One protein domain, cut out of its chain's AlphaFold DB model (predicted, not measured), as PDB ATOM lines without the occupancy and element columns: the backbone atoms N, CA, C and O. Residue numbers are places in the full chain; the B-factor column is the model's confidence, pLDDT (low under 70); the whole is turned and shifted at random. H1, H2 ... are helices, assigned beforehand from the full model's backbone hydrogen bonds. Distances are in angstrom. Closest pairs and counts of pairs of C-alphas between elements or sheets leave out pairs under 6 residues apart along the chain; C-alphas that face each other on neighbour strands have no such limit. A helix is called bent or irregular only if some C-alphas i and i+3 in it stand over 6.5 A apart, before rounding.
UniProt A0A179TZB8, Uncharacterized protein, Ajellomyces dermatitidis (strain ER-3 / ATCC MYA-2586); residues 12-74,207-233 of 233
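AT A GLANCE: This is residues 12 to 74 and 207 to 233 of the 233 residues of an uncharacterized protein of Ajellomyces dermatitidis (strain ER-3 / ATCC MYA-2586) (UniProt A0A179TZB8). Two helical hairpins pack together, a long one of H1 and the arm H2a and a shorter one of H3 and H4, with H3 on H1 and H4 on H2a. The bent end of H2, arm H2b, lies at one end of the longest axis, and the long loop of residues 30 to 48 lies at the other. The printed part has 90 residues with four named helices, in the order H1, H2, H3, H4, and no named strand; the class is all helix. It is compact, with a radius of gyration of the C-alphas of 13.5 A, and flat, spanning 43 by 28 by 15 A.

HOW THE PARTS SIT: Begin with the longest helix, H2, residues 49 to 71, assigned as one helix by its hydrogen bonds but bent: C-alphas 61 and 64 are 7.2 A apart. Its arms, H2a at residues 49 to 61 and H2b at residues 64 to 71, stand at a steep tilt of 47 degrees. Next look for H1, residues 12 to 29: it touches H2a, forming a helical hairpin with it, opposite ways at a shallow tilt of 17 degrees, and their closest C-alphas, those of Ala 16 and Ile 60, are 4.7 A apart. H1 and H2b only just touch, with 3 pairs of C-alphas within 8 A, the closest being His 12 and Ser 67 at 5.0 A. H4, residues 225 to 231, touches H2a at residues 51 to 55 alone, the same way at a shallow tilt of 14 degrees; the closest C-alphas are those of His 52 and Leu 225, 6.5 A apart. H3, residues 207 to 217, forms a helical hairpin with H4, with the C-alphas of Leu 213 and Ala 231 closest at 5.0 A. H3 also touches H1, at residues 15 to 22 of H1 alone, the closest C-alphas being Gly 19 and Ala 217 at 5.9 A. H1 and H4 are apart. In H1, H2a, H2b, H3 and H4 every O i to N i+4 pair is within hydrogen-bond range.

IN THESE COORDINATES: Find C-alpha 12 at (215.090, 186.584, 199.145); from there H1 runs 25.5 A to C-alpha 29. H2a starts at C-alpha 49, (204.702, 175.896, 218.306), and is 18.5 A long; H2b is 10.3 A. H3 covers 15.3 A, and H4 ends after 10.3 A at C-alpha 231, (208.889, 192.848, 211.815).

THE WHOLE: The C-alphas farthest apart are those of Thr 44 and Ala 74, at 43.8 A. Residues 75 to 206 are not printed, and C-alphas 74 and 207 are 12.2 A apart across the cut. The link from H1 to H2 is long, with 19 residues, and within it residues 33 to 34 pair antiparallel with residues 46 to 47. Confidence is under 70 at residues 34 to 48, 65 to 74 and 222 to 223.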
ATOM      1  N   HIS A  12     216.270 187.426 198.850       77.50
ATOM      2  CA  HIS A  12     215.090 186.584 199.145       77.50
ATOM      3  C   HIS A  12     215.463 185.140 199.482       77.50
ATOM      4  O   HIS A  12     214.806 184.526 200.314       77.50
ATOM      5  N   LYS A  13     216.495 184.574 198.834       81.19
ATOM      6  CA  LYS A  13     216.924 183.196 199.117       81.19
ATOM      7  C   LYS A  13     217.508 183.101 200.518       81.19
ATOM      8  O   LYS A  13     217.237 182.124 201.200       81.19
ATOM      9  N   TYR A  14     218.240 184.132 200.941       82.38
ATOM     10  CA  TYR A  14     218.751 184.247 202.304       82.38
ATOM     11  C   TYR A  14     217.614 184.303 203.335       82.38
ATOM     12  O   TYR A  14     217.573 183.476 204.242       82.38
ATOM     13  N   LEU A  15     216.648 185.213 203.155       82.81
ATOM     14  CA  LEU A  15     215.490 185.336 204.050       82.81
ATOM     15  C   LEU A  15     214.667 184.042 204.110       82.81
ATOM     16  O   LEU A  15     214.390 183.530 205.191       82.81
ATOM     17  N   ALA A  16     214.364 183.448 202.954       86.94
ATOM     18  CA  ALA A  16     213.618 182.197 202.893       86.94
ATOM     19  C   ALA A  16     214.381 181.030 203.540       86.94
ATOM     20  O   ALA A  16     213.759 180.161 204.147       86.94
ATOM     21  N   ALA A  17     215.711 180.981 203.418       87.06
ATOM     22  CA  ALA A  17     216.534 179.952 204.049       87.06
ATOM     23  C   ALA A  17     216.511 180.053 205.578       87.06
ATOM     24  O   ALA A  17     216.426 179.024 206.249       87.06
ATOM     25  N   ILE A  18     216.529 181.276 206.118       86.25
ATOM     26  CA  ILE A  18     216.364 181.525 207.552       86.25
ATOM     27  C   ILE A  18     215.000 181.012 208.023       86.25
ATOM     28  O   ILE A  18     214.942 180.144 208.892       86.25
ATOM     29  N   GLY A  19     213.913 181.457 207.382       87.62
ATOM     30  CA  GLY A  19     212.562 181.036 207.757       87.62
ATOM     31  C   GLY A  19     212.354 179.521 207.651       87.62
ATOM     32  O   GLY A  19     211.717 178.921 208.513       87.62
ATOM     33  N   LYS A  20     212.932 178.868 206.631       89.94
ATOM     34  CA  LYS A  20     212.886 177.402 206.473       89.94
ATOM     35  C   LYS A  20     213.653 176.669 207.567       89.94
ATOM     36  O   LYS A  20     213.203 175.621 208.017       89.94
ATOM     37  N   ARG A  21     214.810 177.191 207.980       88.81
ATOM     38  CA  ARG A  21     215.617 176.588 209.044       88.81
ATOM     39  C   ARG A  21     214.856 176.581 210.362       88.81
ATOM     40  O   ARG A  21     214.763 175.520 210.974       88.81
ATOM     41  N   GLU A  22     214.292 177.724 210.743       88.25
ATOM     42  CA  GLU A  22     213.495 177.822 211.967       88.25
ATOM     43  C   GLU A  22     212.221 176.983 211.866       88.25
ATOM     44  O   GLU A  22     211.928 176.218 212.777       88.25
ATOM     45  N   LEU A  23     211.535 176.988 210.717       87.81
ATOM     46  CA  LEU A  23     210.368 176.134 210.479       87.81
ATOM     47  C   LEU A  23     210.666 174.646 210.730       87.81
ATOM     48  O   LEU A  23     209.916 173.971 211.437       87.81
ATOM     49  N   GLU A  24     211.744 174.122 210.146       88.50
ATOM     50  CA  GLU A  24     212.121 172.714 210.299       88.50
ATOM     51  C   GLU A  24     212.606 172.395 211.718       88.50
ATOM     52  O   GLU A  24     212.321 171.312 212.240       88.50
ATOM     53  N   TRP A  25     213.285 173.341 212.376       87.12
ATOM     54  CA  TRP A  25     213.685 173.194 213.771       87.12
ATOM     55  C   TRP A  25     212.466 173.150 214.701       87.12
ATOM     56  O   TRP A  25     212.330 172.209 215.484       87.12
ATOM     57  N   THR A  26     211.527 174.093 214.568       86.12
ATOM     58  CA  THR A  26     210.308 174.155 215.389       86.12
ATOM     59  C   THR A  26     209.404 172.948 215.163       86.12
ATOM     60  O   THR A  26     208.849 172.428 216.124       86.12
ATOM     61  N   LYS A  27     209.283 172.439 213.931       86.19
ATOM     62  CA  LYS A  27     208.508 171.214 213.668       86.19
ATOM     63  C   LYS A  27     209.068 169.986 214.386       86.19
ATOM     64  O   LYS A  27     208.296 169.141 214.822       86.19
ATOM     65  N   ARG A  28     210.397 169.859 214.473       87.06
ATOM     66  CA  ARG A  28     211.050 168.695 215.098       87.06
ATOM     67  C   ARG A  28     211.209 168.813 216.605       87.06
ATOM     68  O   ARG A  28     211.120 167.803 217.295       87.06
ATOM     69  N   PHE A  29     211.512 170.009 217.094       85.88
ATOM     70  CA  PHE A  29     211.981 170.224 218.464       85.88
ATOM     71  C   PHE A  29     211.169 171.270 219.232       85.88
ATOM     72  O   PHE A  29     211.408 171.463 220.423       85.88
ATOM     73  N   GLY A  30     210.221 171.943 218.575       81.94
ATOM     74  CA  GLY A  30     209.415 172.994 219.178       81.94
ATOM     75  C   GLY A  30     208.571 172.459 220.328       81.94
ATOM     76  O   GLY A  30     207.796 171.518 220.172       81.94
ATOM     77  N   LYS A  31     208.708 173.098 221.487       80.75
ATOM     78  CA  LYS A  31     207.883 172.856 222.670       80.75
ATOM     79  C   LYS A  31     207.086 174.122 222.982       80.75
ATOM     80  O   LYS A  31     207.543 175.208 222.624       80.75
ATOM     81  N   PRO A  32     205.908 174.016 223.616       77.56
ATOM     82  CA  PRO A  32     205.232 175.183 224.170       77.56
ATOM     83  C   PRO A  32     206.158 175.909 225.145       77.56
ATOM     84  O   PRO A  32     206.766 175.270 226.005       77.56
ATOM     85  N   LEU A  33     206.272 177.224 224.990       72.69
ATOM     86  CA  LEU A  33     207.125 178.063 225.827       72.69
ATOM     87  C   LEU A  33     206.282 179.146 226.484       72.69
ATOM     88  O   LEU A  33     205.432 179.753 225.831       72.69
ATOM     89  N   GLU A  34     206.519 179.378 227.774       66.75
ATOM     90  CA  GLU A  34     205.963 180.541 228.458       66.75
ATOM     91  C   GLU A  34     206.480 181.826 227.812       66.75
ATOM     92  O   GLU A  34     207.618 181.897 227.346       66.75
ATOM     93  N   LYS A  35     205.632 182.852 227.803       65.38
ATOM     94  CA  LYS A  35     206.015 184.176 227.322       65.38
ATOM     95  C   LYS A  35     207.105 184.766 228.204       65.38
ATOM     96  O   LYS A  35     206.964 184.815 229.428       65.38
ATOM     97  N   ASP A  36     208.158 185.250 227.560       61.47
ATOM     98  CA  ASP A  36     209.279 185.888 228.236       61.47
ATOM     99  C   ASP A  36     208.979 187.366 228.567       61.47
ATOM    100  O   ASP A  36     208.067 187.990 228.003       61.47
ATOM    101  N   PHE A  37     209.723 187.945 229.510       56.19
ATOM    102  CA  PHE A  37     209.599 189.367 229.862       56.19
ATOM    103  C   PHE A  37     209.926 190.264 228.642       56.19
ATOM    104  O   PHE A  37     210.851 189.943 227.893       56.19
ATOM    105  N   PRO A  38     209.214 191.390 228.401       58.66
ATOM    106  CA  PRO A  38     208.163 192.016 229.221       58.66
ATOM    107  C   PRO A  38     206.736 191.499 228.958       58.66
ATOM    108  O   PRO A  38     205.804 191.876 229.662       58.66
ATOM    109  N   TYR A  39     206.529 190.628 227.970       56.53
ATOM    110  CA  TYR A  39     205.187 190.240 227.504       56.53
ATOM    111  C   TYR A  39     204.446 189.285 228.447       56.53
ATOM    112  O   TYR A  39     203.225 189.129 228.339       56.53
ATOM    113  N   LYS A  40     205.165 188.704 229.415       56.06
ATOM    114  CA  LYS A  40     204.583 187.980 230.551       56.06
ATOM    115  C   LYS A  40     203.626 188.856 231.378       56.06
ATOM    116  O   LYS A  40     202.664 188.331 231.927       56.06
ATOM    117  N   LEU A  41     203.845 190.180 231.427       52.59
ATOM    118  CA  LEU A  41     202.978 191.126 232.149       52.59
ATOM    119  C   LEU A  41     201.644 191.388 231.445       52.59
ATOM    120  O   LEU A  41     200.644 191.647 232.106       52.59
ATOM    121  N   THR A  42     201.621 191.349 230.113       54.94
ATOM    122  CA  THR A  42     200.448 191.754 229.319       54.94
ATOM    123  C   THR A  42     199.559 190.584 228.914       54.94
ATOM    124  O   THR A  42     198.435 190.794 228.468       54.94
ATOM    125  N   SER A  43     200.046 189.345 229.021       53.53
ATOM    126  CA  SER A  43     199.246 188.162 228.710       53.53
ATOM    127  C   SER A  43     199.798 186.915 229.393       53.53
ATOM    128  O   SER A  43     200.964 186.568 229.213       53.53
ATOM    129  N   THR A  44     198.941 186.210 230.125       52.34
ATOM    130  CA  THR A  44     199.228 184.887 230.682       52.34
ATOM    131  C   THR A  44     199.037 183.814 229.601       52.34
ATOM    132  O   THR A  44     198.077 183.858 228.832       52.34
ATOM    133  N   GLY A  45     199.979 182.871 229.483       61.25
ATOM    134  CA  GLY A  45     199.876 181.715 228.578       61.25
ATOM    135  C   GLY A  45     201.179 181.342 227.865       61.25
ATOM    136  O   GLY A  45     202.097 182.156 227.762       61.25
ATOM    137  N   CYS A  46     201.241 180.107 227.361       59.75
ATOM    138  CA  CYS A  46     202.337 179.626 226.520       59.75
ATOM    139  C   CYS A  46     202.045 179.906 225.046       59.75
ATOM    140  O   CYS A  46     200.944 179.626 224.565       59.75
ATOM    141  N   ASP A  47     203.044 180.382 224.312       64.69
ATOM    142  CA  ASP A  47     202.955 180.435 222.860       64.69
ATOM    143  C   ASP A  47     203.136 179.016 222.304       64.69
ATOM    144  O   ASP A  47     204.083 178.292 222.635       64.69
ATOM    145  N   SER A  48     202.176 178.587 221.484       66.94
ATOM    146  CA  SER A  48     202.179 177.245 220.916       66.94
ATOM    147  C   SER A  48     203.113 177.183 219.694       66.94
ATOM    148  O   SER A  48     203.127 178.114 218.880       66.94
ATOM    149  N   PRO A  49     203.867 176.082 219.496       76.06
ATOM    150  CA  PRO A  49     204.702 175.896 218.306       76.06
ATOM    151  C   PRO A  49     203.981 176.157 216.963       76.06
ATOM    152  O   PRO A  49     204.603 176.752 216.079       76.06
ATOM    153  N   PRO A  50     202.679 175.823 216.789       80.19
ATOM    154  CA  PRO A  50     201.921 176.178 215.586       80.19
ATOM    155  C   PRO A  50     201.896 177.677 215.253       80.19
ATOM    156  O   PRO A  50     201.977 178.040 214.081       80.19
ATOM    157  N   ALA A  51     201.820 178.562 216.250       79.12
ATOM    158  CA  ALA A  51     201.781 180.003 216.008       79.12
ATOM    159  C   ALA A  51     203.131 180.537 215.494       79.12
ATOM    160  O   ALA A  51     203.163 181.361 214.578       79.12
ATOM    161  N   HIS A  52     204.246 180.016 216.013       81.25
ATOM    162  CA  HIS A  52     205.582 180.335 215.499       81.25
ATOM    163  C   HIS A  52     205.780 179.799 214.072       81.25
ATOM    164  O   HIS A  52     206.246 180.525 213.197       81.25
ATOM    165  N   ILE A  53     205.320 178.571 213.801       83.19
ATOM    166  CA  ILE A  53     205.323 177.968 212.458       83.19
ATOM    167  C   ILE A  53     204.602 178.861 211.437       83.19
ATOM    168  O   ILE A  53     205.111 179.062 210.333       83.19
ATOM    169  N   LEU A  54     203.447 179.435 211.796       86.12
ATOM    170  CA  LEU A  54     202.712 180.356 210.920       86.12
ATOM    171  C   LEU A  54     203.518 181.623 210.599       86.12
ATOM    172  O   LEU A  54     203.506 182.077 209.453       86.12
ATOM    173  N   LEU A  55     204.249 182.174 211.571       84.94
ATOM    174  CA  LEU A  55     205.127 183.324 211.335       84.94
ATOM    175  C   LEU A  55     206.314 182.965 210.431       84.94
ATOM    176  O   LEU A  55     206.625 183.734 209.521       84.94
ATOM    177  N   CYS A  56     206.929 181.790 210.604       83.69
ATOM    178  CA  CYS A  56     207.977 181.304 209.700       83.69
ATOM    179  C   CYS A  56     207.451 181.148 208.264       83.69
ATOM    180  O   CYS A  56     208.099 181.583 207.313       83.69
ATOM    181  N   LEU A  57     206.250 180.583 208.086       87.12
ATOM    182  CA  LEU A  57     205.611 180.467 206.771       87.12
ATOM    183  C   LEU A  57     205.315 181.839 206.152       87.12
ATOM    184  O   LEU A  57     205.560 182.030 204.960       87.12
ATOM    185  N   LYS A  58     204.856 182.807 206.957       87.00
ATOM    186  CA  LYS A  58     204.651 184.195 206.517       87.00
ATOM    187  C   LYS A  58     205.965 184.853 206.078       87.00
ATOM    188  O   LYS A  58     206.001 185.505 205.039       87.00
ATOM    189  N   ASN A  59     207.059 184.649 206.812       84.88
ATOM    190  CA  ASN A  59     208.384 185.133 206.414       84.88
ATOM    191  C   ASN A  59     208.823 184.545 205.059       84.88
ATOM    192  O   ASN A  59     209.254 185.282 204.168       84.88
ATOM    193  N   ILE A  60     208.652 183.233 204.870       85.31
ATOM    194  CA  ILE A  60     208.997 182.553 203.614       85.31
ATOM    195  C   ILE A  60     208.157 183.099 202.452       85.31
ATOM    196  O   ILE A  60     208.708 183.366 201.383       85.31
ATOM    197  N   SER A  61     206.849 183.302 202.645       86.06
ATOM    198  CA  SER A  61     205.960 183.792 201.585       86.06
ATOM    199  C   SER A  61     206.208 185.259 201.223       86.06
ATOM    200  O   SER A  61     206.116 185.618 200.051       86.06
ATOM    201  N   GLN A  62     206.582 186.101 202.191       82.94
ATOM    202  CA  GLN A  62     206.883 187.519 201.959       82.94
ATOM    203  C   GLN A  62     208.331 187.780 201.507       82.94
ATOM    204  O   GLN A  62     208.627 188.867 201.005       82.94
ATOM    205  N   SER A  63     209.235 186.800 201.624       80.94
ATOM    206  CA  SER A  63     210.652 186.931 201.238       80.94
ATOM    207  C   SER A  63     210.883 187.528 199.832       80.94
ATOM    208  O   SER A  63     211.771 188.377 199.695       80.94
ATOM    209  N   PRO A  64     210.112 187.168 198.780       76.56
ATOM    210  CA  PRO A  64     210.254 187.783 197.456       76.56
ATOM    211  C   PRO A  64     209.898 189.278 197.426       76.56
ATOM    212  O   PRO A  64     210.585 190.050 196.758       76.56
ATOM    213  N   LEU A  65     208.872 189.702 198.174       68.38
ATOM    214  CA  LEU A  65     208.417 191.099 198.232       68.38
ATOM    215  C   LEU A  65     209.456 191.992 198.916       68.38
ATOM    216  O   LEU A  65     209.815 193.046 198.391       68.38
ATOM    217  N   PHE A  66     210.010 191.523 200.036       66.69
ATOM    218  CA  PHE A  66     211.103 192.213 200.720       66.69
ATOM    219  C   PHE A  66     212.340 192.327 199.830       66.69
ATOM    220  O   PHE A  66     212.997 193.366 199.809       66.69
ATOM    221  N   SER A  67     212.638 191.295 199.039       61.16
ATOM    222  CA  SER A  67     213.753 191.330 198.097       61.16
ATOM    223  C   SER A  67     213.532 192.293 196.945       61.16
ATOM    224  O   SER A  67     214.483 192.973 196.588       61.16
ATOM    225  N   TYR A  68     212.332 192.395 196.370       53.84
ATOM    226  CA  TYR A  68     212.066 193.339 195.279       53.84
ATOM    227  C   TYR A  68     212.439 194.776 195.683       53.84
ATOM    228  O   TYR A  68     213.180 195.450 194.967       53.84
ATOM    229  N   GLN A  69     212.072 195.173 196.906       50.19
ATOM    230  CA  GLN A  69     212.447 196.462 197.498       50.19
ATOM    231  C   GLN A  69     213.950 196.587 197.824       50.19
ATOM    232  O   GLN A  69     214.468 197.699 197.907       50.19
ATOM    233  N   MET A  70     214.660 195.470 198.018       53.09
ATOM    234  CA  MET A  70     216.114 195.438 198.241       53.09
ATOM    235  C   MET A  70     216.906 195.558 196.931       53.09
ATOM    236  O   MET A  70     217.964 196.181 196.902       53.09
ATOM    237  N   THR A  71     216.410 194.965 195.840       49.06
ATOM    238  CA  THR A  71     217.095 194.949 194.534       49.06
ATOM    239  C   THR A  71     216.947 196.247 193.744       49.06
ATOM    240  O   THR A  71     217.870 196.589 193.014       49.06
ATOM    241  N   GLN A  72     215.856 197.009 193.904       41.62
ATOM    242  CA  GLN A  72     215.660 198.263 193.152       41.62
ATOM    243  C   GLN A  72     216.676 199.374 193.492       41.62
ATOM    244  O   GLN A  72     216.868 200.277 192.685       41.62
ATOM    245  N   LYS A  73     217.363 199.300 194.643       39.72
ATOM    246  CA  LYS A  73     218.440 200.239 195.026       39.72
ATOM    247  C   LYS A  73     219.837 199.614 195.048       39.72
ATOM    248  O   LYS A  73     220.833 200.329 195.072       39.72
ATOM    249  N   ALA A  74     219.937 198.286 195.015       35.88
ATOM    250  CA  ALA A  74     221.206 197.568 195.012       35.88
ATOM    251  C   ALA A  74     221.600 197.187 193.579       35.88
ATOM    252  O   ALA A  74     221.611 196.010 193.218       35.88
ATOM    253  N   LEU A 207     216.838 199.806 206.235       81.88
ATOM    254  CA  LEU A 207     217.973 199.007 206.705       81.88
ATOM    255  C   LEU A 207     217.702 198.350 208.064       81.88
ATOM    256  O   LEU A 207     217.791 197.127 208.180       81.88
ATOM    257  N   GLU A 208     217.357 199.147 209.072       83.94
ATOM    258  CA  GLU A 208     217.143 198.654 210.435       83.94
ATOM    259  C   GLU A 208     215.909 197.742 210.545       83.94
ATOM    260  O   GLU A 208     216.058 196.618 211.031       83.94
ATOM    261  N   PRO A 209     214.728 198.090 209.985       85.06
ATOM    262  CA  PRO A 209     213.605 197.150 209.897       85.06
ATOM    263  C   PRO A 209     213.977 195.803 209.258       85.06
ATOM    264  O   PRO A 209     213.567 194.741 209.727       85.06
ATOM    265  N   ARG A 210     214.806 195.817 208.207       83.75
ATOM    266  CA  ARG A 210     215.251 194.598 207.517       83.75
ATOM    267  C   ARG A 210     216.232 193.779 208.352       83.75
ATOM    268  O   ARG A 210     216.134 192.552 208.351       83.75
ATOM    269  N   LYS A 211     217.156 194.421 209.071       83.25
ATOM    270  CA  LYS A 211     218.037 193.741 210.033       83.25
ATOM    271  C   LYS A 211     217.234 193.101 211.158       83.25
ATOM    272  O   LYS A 211     217.484 191.940 211.472       83.25
ATOM    273  N   HIS A 212     216.243 193.806 211.702       85.88
ATOM    274  CA  HIS A 212     215.340 193.272 212.720       85.88
ATOM    275  C   HIS A 212     214.575 192.050 212.217       85.88
ATOM    276  O   HIS A 212     214.557 191.025 212.892       85.88
ATOM    277  N   LEU A 213     214.009 192.109 211.007       86.62
ATOM    278  CA  LEU A 213     213.330 190.962 210.405       86.62
ATOM    279  C   LEU A 213     214.251 189.743 210.298       86.62
ATOM    280  O   LEU A 213     213.854 188.642 210.662       86.62
ATOM    281  N   VAL A 214     215.474 189.935 209.805       84.06
ATOM    282  CA  VAL A 214     216.469 188.860 209.660       84.06
ATOM    283  C   VAL A 214     216.842 188.271 211.010       84.06
ATOM    284  O   VAL A 214     216.922 187.052 211.145       84.06
ATOM    285  N   ASP A 215     217.076 189.131 211.997       84.19
ATOM    286  CA  ASP A 215     217.481 188.708 213.327       84.19
ATOM    287  C   ASP A 215     216.349 187.946 214.025       84.19
ATOM    288  O   ASP A 215     216.565 186.831 214.483       84.19
ATOM    289  N   TYR A 216     215.117 188.467 214.018       85.81
ATOM    290  CA  TYR A 216     213.969 187.793 214.634       85.81
ATOM    291  C   TYR A 216     213.546 186.526 213.896       85.81
ATOM    292  O   TYR A 216     213.151 185.561 214.542       85.81
ATOM    293  N   ALA A 217     213.646 186.495 212.564       85.44
ATOM    294  CA  ALA A 217     213.333 185.296 211.795       85.44
ATOM    295  C   ALA A 217     214.372 184.184 211.987       85.44
ATOM    296  O   ALA A 217     214.054 183.036 211.705       85.44
ATOM    297  N   GLY A 218     215.596 184.520 212.410       82.25
ATOM    298  CA  GLY A 218     216.685 183.566 212.647       82.25
ATOM    299  C   GLY A 218     216.909 183.196 214.109       82.25
ATOM    300  O   GLY A 218     217.842 182.452 214.402       82.25
ATOM    301  N   ARG A 219     216.097 183.725 215.030       82.00
ATOM    302  CA  ARG A 219     216.105 183.310 216.434       82.00
ATOM    303  C   ARG A 219     215.253 182.058 216.590       82.00
ATOM    304  O   ARG A 219     214.145 181.992 216.065       82.00
ATOM    305  N   GLN A 220     215.741 181.127 217.404       79.38
ATOM    306  CA  GLN A 220     214.914 180.030 217.894       79.38
ATOM    307  C   GLN A 220     213.709 180.599 218.640       79.38
ATOM    308  O   GLN A 220     213.836 181.566 219.398       79.38
ATOM    309  N   GLY A 221     212.541 179.988 218.437       70.69
ATOM    310  CA  GLY A 221     211.329 180.369 219.152       70.69
ATOM    311  C   GLY A 221     211.561 180.351 220.664       70.69
ATOM    312  O   GLY A 221     211.877 179.308 221.226       70.69
ATOM    313  N   ASN A 222     211.399 181.507 221.309       69.25
ATOM    314  CA  ASN A 222     211.600 181.714 222.746       69.25
ATOM    315  C   ASN A 222     210.299 182.117 223.473       69.25
ATOM    316  O   ASN A 222     210.346 182.749 224.520       69.25
ATOM    317  N   GLY A 223     209.135 181.827 222.881       67.88
ATOM    318  CA  GLY A 223     207.840 182.264 223.419       67.88
ATOM    319  C   GLY A 223     207.532 183.756 223.217       67.88
ATOM    320  O   GLY A 223     206.602 184.270 223.825       67.88
ATOM    321  N   ASN A 224     208.302 184.474 222.387       72.25
ATOM    322  CA  ASN A 224     208.006 185.848 221.979       72.25
ATOM    323  C   ASN A 224     207.643 185.902 220.490       72.25
ATOM    324  O   ASN A 224     208.499 186.068 219.620       72.25
ATOM    325  N   LEU A 225     206.349 185.795 220.189       75.75
ATOM    326  CA  LEU A 225     205.838 185.934 218.820       75.75
ATOM    327  C   LEU A 225     205.733 187.393 218.351       75.75
ATOM    328  O   LEU A 225     205.629 187.643 217.149       75.75
ATOM    329  N   MET A 226     205.739 188.360 219.271       78.31
ATOM    330  CA  MET A 226     205.441 189.762 218.965       78.31
ATOM    331  C   MET A 226     206.549 190.438 218.161       78.31
ATOM    332  O   MET A 226     206.247 191.223 217.267       78.31
ATOM    333  N   THR A 227     207.813 190.104 218.421       81.25
ATOM    334  CA  THR A 227     208.965 190.675 217.700       81.25
ATOM    335  C   THR A 227     208.973 190.276 216.226       81.25
ATOM    336  O   THR A 227     208.978 191.144 215.352       81.25
ATOM    337  N   LEU A 228     208.875 188.974 215.931       82.38
ATOM    338  CA  LEU A 228     208.795 188.484 214.553       82.38
ATOM    339  C   LEU A 228     207.502 188.944 213.868       82.38
ATOM    340  O   LEU A 228     207.527 189.317 212.698       82.38
ATOM    341  N   ARG A 229     206.372 188.967 214.587       83.88
ATOM    342  CA  ARG A 229     205.109 189.480 214.042       83.88
ATOM    343  C   ARG A 229     205.212 190.957 213.672       83.88
ATOM    344  O   ARG A 229     204.770 191.307 212.583       83.88
ATOM    345  N   GLY A 230     205.793 191.783 214.540       82.62
ATOM    346  CA  GLY A 230     205.994 193.214 214.311       82.62
ATOM    347  C   GLY A 230     206.926 193.499 213.136       82.62
ATOM    348  O   GLY A 230     206.647 194.394 212.354       82.62
ATOM    349  N   ALA A 231     207.975 192.694 212.948       83.88
ATOM    350  CA  ALA A 231     208.889 192.848 211.815       83.88
ATOM    351  C   ALA A 231     208.316 192.378 210.460       83.88
ATOM    352  O   ALA A 231     208.911 192.647 209.420       83.88
ATOM    353  N   LEU A 232     207.191 191.652 210.463       83.00
ATOM    354  CA  LEU A 232     206.491 191.153 209.268       83.00
ATOM    355  C   LEU A 232     205.288 192.031 208.856       83.00
ATOM    356  O   LEU A 232     204.445 191.583 208.063       83.00
ATOM    357  N   ILE A 233     205.141 193.213 209.455       78.12
ATOM    358  CA  ILE A 233     204.116 194.221 209.140       78.12
ATOM    359  C   ILE A 233     204.814 195.375 208.427       78.12
ATOM    360  O   ILE A 233     204.293 195.767 207.362       78.12
TER     361      ILE A 233